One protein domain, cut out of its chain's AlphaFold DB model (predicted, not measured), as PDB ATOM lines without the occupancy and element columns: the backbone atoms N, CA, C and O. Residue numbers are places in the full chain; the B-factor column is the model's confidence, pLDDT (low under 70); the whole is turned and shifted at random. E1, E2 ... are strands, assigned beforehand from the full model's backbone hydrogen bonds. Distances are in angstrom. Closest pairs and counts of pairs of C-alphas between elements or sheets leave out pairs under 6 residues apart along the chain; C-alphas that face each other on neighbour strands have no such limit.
ATOM      1  N   LEU A 327      -7.694  -5.800 -16.841       87.75
ATOM      2  CA  LEU A 327      -6.944  -4.823 -16.062       87.75
ATOM      3  C   LEU A 327      -7.873  -3.700 -15.605       87.75
ATOM      4  O   LEU A 327      -8.548  -3.069 -16.416       87.75
ATOM      5  N   VAL A 328      -7.868  -3.433 -14.303       82.75
ATOM      6  CA  VAL A 328      -8.516  -2.264 -13.699       82.75
ATOM      7  C   VAL A 328      -7.447  -1.253 -13.288       82.75
ATOM      8  O   VAL A 328      -6.430  -1.668 -12.728       82.75
ATOM      9  N   PRO A 329      -7.652   0.056 -13.535       81.94
ATOM     10  CA  PRO A 329      -6.715   1.083 -13.101       81.94
ATOM     11  C   PRO A 329      -6.451   1.017 -11.594       81.94
ATOM     12  O   PRO A 329      -7.382   0.893 -10.790       81.94
ATOM     13  N   SER A 330      -5.182   1.136 -11.210       72.38
ATOM     14  CA  SER A 330      -4.779   1.247  -9.808       72.38
ATOM     15  C   SER A 330      -5.284   2.555  -9.197       72.38
ATOM     16  O   SER A 330      -5.265   3.590  -9.861       72.38
ATOM     17  N   GLY A 331      -5.663   2.531  -7.922       65.50
ATOM     18  CA  GLY A 331      -6.079   3.721  -7.181       65.50
ATOM     19  C   GLY A 331      -7.325   3.481  -6.334       65.50
ATOM     20  O   GLY A 331      -8.078   2.534  -6.556       65.50
ATOM     21  N   GLY A 332      -7.522   4.355  -5.347       73.19
ATOM     22  CA  GLY A 332      -8.622   4.279  -4.392       73.19
ATOM     23  C   GLY A 332      -8.341   3.376  -3.186       73.19
ATOM     24  O   GLY A 332      -7.192   3.184  -2.795       73.19
ATOM     25  N   GLY A 333      -9.403   2.888  -2.543       74.81
ATOM     26  CA  GLY A 333      -9.336   2.164  -1.270       74.81
ATOM     27  C   GLY A 333      -9.864   0.740  -1.393       74.81
ATOM     28  O   GLY A 333     -10.811   0.481  -2.137       74.81
ATOM     29  N   GLY A 334      -9.270  -0.189  -0.650       76.56
ATOM     30  CA  GLY A 334      -9.641  -1.597  -0.706       76.56
ATOM     31  C   GLY A 334      -9.371  -2.340   0.592       76.56
ATOM     32  O   GLY A 334      -8.624  -1.882   1.453       76.56
ATOM     33  N   THR A 335      -9.995  -3.504   0.714       74.31
ATOM     34  CA  THR A 335      -9.742  -4.464   1.793       74.31
ATOM     35  C   THR A 335      -9.360  -5.790   1.169       74.31
ATOM     36  O   THR A 335     -10.044  -6.252   0.251       74.31
ATOM     37  N   PHE A 336      -8.340  -6.445   1.699       76.88
ATOM     38  CA  PHE A 336      -7.910  -7.752   1.225       76.88
ATOM     39  C   PHE A 336      -7.666  -8.687   2.402       76.88
ATOM     40  O   PHE A 336      -7.262  -8.265   3.482       76.88
ATOM     41  N   ASP A 337      -7.914  -9.967   2.168       71.81
ATOM     42  CA  ASP A 337      -7.494 -11.042   3.051       71.81
ATOM     43  C   ASP A 337      -6.233 -11.684   2.467       71.81
ATOM     44  O   ASP A 337      -6.269 -12.302   1.401       71.81
ATOM     45  N   ALA A 338      -5.108 -11.489   3.154       74.12
ATOM     46  CA  ALA A 338      -3.804 -11.982   2.724       74.12
ATOM     47  C   ALA A 338      -3.582 -13.474   3.036       74.12
ATOM     48  O   ALA A 338      -2.544 -14.023   2.665       74.12
ATOM     49  N   ARG A 339      -4.527 -14.157   3.700       72.00
ATOM     50  CA  ARG A 339      -4.391 -15.587   4.006       72.00
ATOM     51  C   ARG A 339      -4.332 -16.400   2.718       72.00
ATOM     52  O   ARG A 339      -5.231 -16.327   1.880       72.00
ATOM     53  N   GLY A 340      -3.252 -17.166   2.577       76.56
ATOM     54  CA  GLY A 340      -2.964 -17.963   1.387       76.56
ATOM     55  C   GLY A 340      -2.602 -17.144   0.148       76.56
ATOM     56  O   GLY A 340      -2.495 -17.725  -0.924       76.56
ATOM     57  N   ALA A 341      -2.438 -15.818   0.253       83.94
ATOM     58  CA  ALA A 341      -2.070 -14.989  -0.886       83.94
ATOM     59  C   ALA A 341      -0.652 -15.324  -1.377       83.94
ATOM     60  O   ALA A 341       0.270 -15.488  -0.577       83.94
ATOM     61  N   THR A 342      -0.476 -15.388  -2.696       88.00
ATOM     62  CA  THR A 342       0.790 -15.810  -3.312       88.00
ATOM     63  C   THR A 342       1.425 -14.650  -4.074       88.00
ATOM     64  O   THR A 342       0.844 -14.186  -5.061       88.00
ATOM     65  N   PRO A 343       2.613 -14.169  -3.667       88.38
ATOM     66  CA  PRO A 343       3.339 -13.158  -4.420       88.38
ATOM     67  C   PRO A 343       3.945 -13.757  -5.697       88.38
ATOM     68  O   PRO A 343       4.604 -14.796  -5.659       88.38
ATOM     69  N   ILE A 344       3.767 -13.061  -6.819       90.19
ATOM     70  CA  ILE A 344       4.461 -13.290  -8.086       90.19
ATOM     71  C   ILE A 344       5.595 -12.255  -8.172       90.19
ATOM     72  O   ILE A 344       5.313 -11.058  -8.315       90.19
ATOM     73  N   PRO A 345       6.873 -12.676  -8.073       83.69
ATOM     74  CA  PRO A 345       8.010 -11.760  -8.041       83.69
ATOM     75  C   PRO A 345       8.016 -10.767  -9.209       83.69
ATOM     76  O   PRO A 345       7.848 -11.150 -10.365       83.69
ATOM     77  N   GLY A 346       8.197  -9.484  -8.890       86.44
ATOM     78  CA  GLY A 346       8.249  -8.393  -9.870       86.44
ATOM     79  C   GLY A 346       6.910  -8.004 -10.503       86.44
ATOM     80  O   GLY A 346       6.888  -7.050 -11.272       86.44
ATOM     81  N   ILE A 347       5.808  -8.699 -10.189       90.19
ATOM     82  CA  ILE A 347       4.493  -8.445 -10.796       90.19
ATOM     83  C   ILE A 347       3.460  -7.975  -9.766       90.19
ATOM     84  O   ILE A 347       2.846  -6.928  -9.944       90.19
ATOM     85  N   GLY A 348       3.235  -8.736  -8.693       88.69
ATOM     86  CA  GLY A 348       2.160  -8.437  -7.742       88.69
ATOM     87  C   GLY A 348       1.810  -9.615  -6.840       88.69
ATOM     88  O   GLY A 348       2.571 -10.570  -6.743       88.69
ATOM     89  N   THR A 349       0.659  -9.557  -6.168       89.44
ATOM     90  CA  THR A 349       0.182 -10.627  -5.274       89.44
ATOM     91  C   THR A 349      -1.170 -11.144  -5.738       89.44
ATOM     92  O   THR A 349      -2.077 -10.360  -6.014       89.44
ATOM     93  N   VAL A 350      -1.315 -12.467  -5.802       89.44
ATOM     94  CA  VAL A 350      -2.595 -13.121  -6.075       89.44
ATOM     95  C   VAL A 350      -3.315 -13.372  -4.757       89.44
ATOM     96  O   VAL A 350      -2.824 -14.111  -3.906       89.44
ATOM     97  N   TYR A 351      -4.496 -12.778  -4.605       86.62
ATOM     98  CA  TYR A 351      -5.368 -12.977  -3.449       86.62
ATOM     99  C   TYR A 351      -6.459 -14.008  -3.773       86.62
ATOM    100  O   TYR A 351      -7.235 -13.842  -4.720       86.62
ATOM    101  N   PHE A 352      -6.536 -15.076  -2.978       83.81
ATOM    102  CA  PHE A 352      -7.534 -16.143  -3.153       83.81
ATOM    103  C   PHE A 352      -8.817 -15.905  -2.361       83.81
ATOM    104  O   PHE A 352      -9.880 -16.391  -2.752       83.81
ATOM    105  N   SER A 353      -8.709 -15.132  -1.286       80.31
ATOM    106  CA  SER A 353      -9.788 -14.837  -0.353       80.31
ATOM    107  C   SER A 353     -10.506 -13.531  -0.712       80.31
ATOM    108  O   SER A 353     -10.394 -13.012  -1.828       80.31
ATOM    109  N   ARG A 354     -11.306 -13.013   0.228       76.38
ATOM    110  CA  ARG A 354     -12.089 -11.792   0.040       76.38
ATOM    111  C   ARG A 354     -11.185 -10.640  -0.390       76.38
ATOM    112  O   ARG A 354     -10.214 -10.306   0.287       76.38
ATOM    113  N   TYR A 355     -11.557 -10.007  -1.492       80.56
ATOM    114  CA  TYR A 355     -10.868  -8.838  -2.011       80.56
ATOM    115  C   TYR A 355     -11.901  -7.810  -2.455       80.56
ATOM    116  O   TYR A 355     -12.868  -8.138  -3.152       80.56
ATOM    117  N   SER A 356     -11.711  -6.566  -2.030       81.88
ATOM    118  CA  SER A 356     -12.491  -5.430  -2.494       81.88
ATOM    119  C   SER A 356     -11.566  -4.297  -2.900       81.88
ATOM    120  O   SER A 356     -10.587  -4.009  -2.214       81.88
ATOM    121  N   LEU A 357     -11.890  -3.658  -4.018       84.38
ATOM    122  CA  LEU A 357     -11.197  -2.479  -4.507       84.38
ATOM    123  C   LEU A 357     -12.239  -1.494  -5.017       84.38
ATOM    124  O   LEU A 357     -13.153  -1.877  -5.747       84.38
ATOM    125  N   LYS A 358     -12.120  -0.237  -4.603       82.69
ATOM    126  CA  LYS A 358     -12.992   0.854  -5.022       82.69
ATOM    127  C   LYS A 358     -12.140   1.964  -5.615       82.69
ATOM    128  O   LYS A 358     -11.266   2.472  -4.922       82.69
ATOM    129  N   GLY A 359     -12.453   2.363  -6.840       83.94
ATOM    130  CA  GLY A 359     -11.843   3.491  -7.540       83.94
ATOM    131  C   GLY A 359     -12.897   4.360  -8.227       83.94
ATOM    132  O   GLY A 359     -14.100   4.150  -8.060       83.94
ATOM    133  N   GLU A 360     -12.456   5.334  -9.023       83.44
ATOM    134  CA  GLU A 360     -13.362   6.177  -9.828       83.44
ATOM    135  C   GLU A 360     -14.171   5.357 -10.844       83.44
ATOM    136  O   GLU A 360     -15.296   5.705 -11.188       83.44
ATOM    137  N   TRP A 361     -13.633   4.207 -11.250       81.75
ATOM    138  CA  TRP A 361     -14.263   3.219 -12.127       81.75
ATOM    139  C   TRP A 361     -15.336   2.356 -11.434       81.75
ATOM    140  O   TRP A 361     -15.875   1.432 -12.041       81.75
ATOM    141  N   GLY A 362     -15.658   2.629 -10.167       83.50
ATOM    142  CA  GLY A 362     -16.646   1.885  -9.389       83.50
ATOM    143  C   GLY A 362     -16.006   0.955  -8.360       83.50
ATOM    144  O   GLY A 362     -14.987   1.279  -7.752       83.50
ATOM    145  N   ALA A 363     -16.640  -0.187  -8.093       81.00
ATOM    146  CA  ALA A 363     -16.171  -1.127  -7.079       81.00
ATOM    147  C   ALA A 363     -16.134  -2.557  -7.611       81.00
ATOM    148  O   ALA A 363     -17.130  -3.067  -8.121       81.00
ATOM    149  N   TRP A 364     -15.002  -3.226  -7.403       78.75
ATOM    150  CA  TRP A 364     -14.861  -4.659  -7.600       78.75
ATOM    151  C   TRP A 364     -14.915  -5.370  -6.252       78.75
ATOM    152  O   TRP A 364     -14.273  -4.958  -5.281       78.75
ATOM    153  N   ARG A 365     -15.702  -6.444  -6.181       76.81
ATOM    154  CA  ARG A 365     -15.818  -7.285  -4.992       76.81
ATOM    155  C   ARG A 365     -15.764  -8.738  -5.419       76.81
ATOM    156  O   ARG A 365     -16.637  -9.189  -6.155       76.81
ATOM    157  N   ARG A 366     -14.784  -9.473  -4.903       69.81
ATOM    158  CA  ARG A 366     -14.793 -10.933  -4.929       69.81
ATOM    159  C   ARG A 366     -15.445 -11.433  -3.635       69.81
ATOM    160  O   ARG A 366     -14.822 -11.314  -2.574       69.81
ATOM    161  N   PRO A 367     -16.692 -11.937  -3.669       55.06
ATOM    162  CA  PRO A 367     -17.249 -12.655  -2.529       55.06
ATOM    163  C   PRO A 367     -16.478 -13.967  -2.319       55.06
ATOM    164  O   PRO A 367     -15.879 -14.504  -3.253       55.06
ATOM    165  N   THR A 368     -16.464 -14.474  -1.088       50.44
ATOM    166  CA  THR A 368     -16.003 -15.840  -0.810       50.44
ATOM    167  C   THR A 368     -16.878 -16.815  -1.596       50.44
ATOM    168  O   THR A 368     -18.096 -16.637  -1.623       50.44
ATOM    169  N   ALA A 369     -16.277 -17.814  -2.248       41.84
ATOM    170  CA  ALA A 369     -17.055 -18.954  -2.726       41.84
ATOM    171  C   ALA A 369     -17.720 -19.589  -1.496       41.84
ATOM    172  O   ALA A 369     -17.031 -19.840  -0.506       41.84
ATOM    173  N   SER A 370     -19.048 -19.705  -1.533       32.06
ATOM    174  CA  SER A 370     -19.857 -20.375  -0.511       32.06
ATOM    175  C   SER A 370     -19.551 -21.859  -0.448       32.06
ATOM    176  O   SER A 370     -19.444 -22.440  -1.556       32.06
TER     177      SER A 370
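Overview. This is residues 327 to 370 of the 370 residues of an uncharacterized protein of Acidobacteria bacterium (UniProt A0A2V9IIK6). A three-stranded sheet of E1, E4 and E5 makes one arm of an L, and the small hairpin of E2 and E3 makes the other, beyond one end of the sheet. The 44 printed residues hold no named helix and five strands, E1 to E5 along the chain; the class is all strand, with under half of the residues in named elements. Both sheets, E1 - E4 - E5 and E2 - E3, are antiparallel. The whole is flat, 32 by 28 by 15 A, and only just compact, close to loose, with a radius of gyration of the C-alphas of 11.1 A.

Arrangement. Inner strand E4, residues 355 to 359, is antiparallel to edge strand E1, residues 333 to 336, with N 335 and O 356 within hydrogen-bond range at 3.0 A. E4 forms a hairpin with edge strand E5, residues 362 to 366; N 364 and O 357 are 2.8 A apart. In the hairpin of E2, residues 342 to 344, and E3, residues 348 to 350, N 344 and O 348 are 2.8 A apart. E2 and E3 are each apart from E1, E4 and E5.

Along the chain. E4 measures 13.5 A, E5 13.7 A and E1 10.3 A. C-alpha 333 begins E1 at (-9.336, 2.164, -1.270); C-alpha 366 ends E5 at (-14.793, -10.933, -4.929).

Size, cuts and confidence. The printed part has no cut, and its four links between strands are tight. Residues 331 and 366 to 370 have pLDDT under 70.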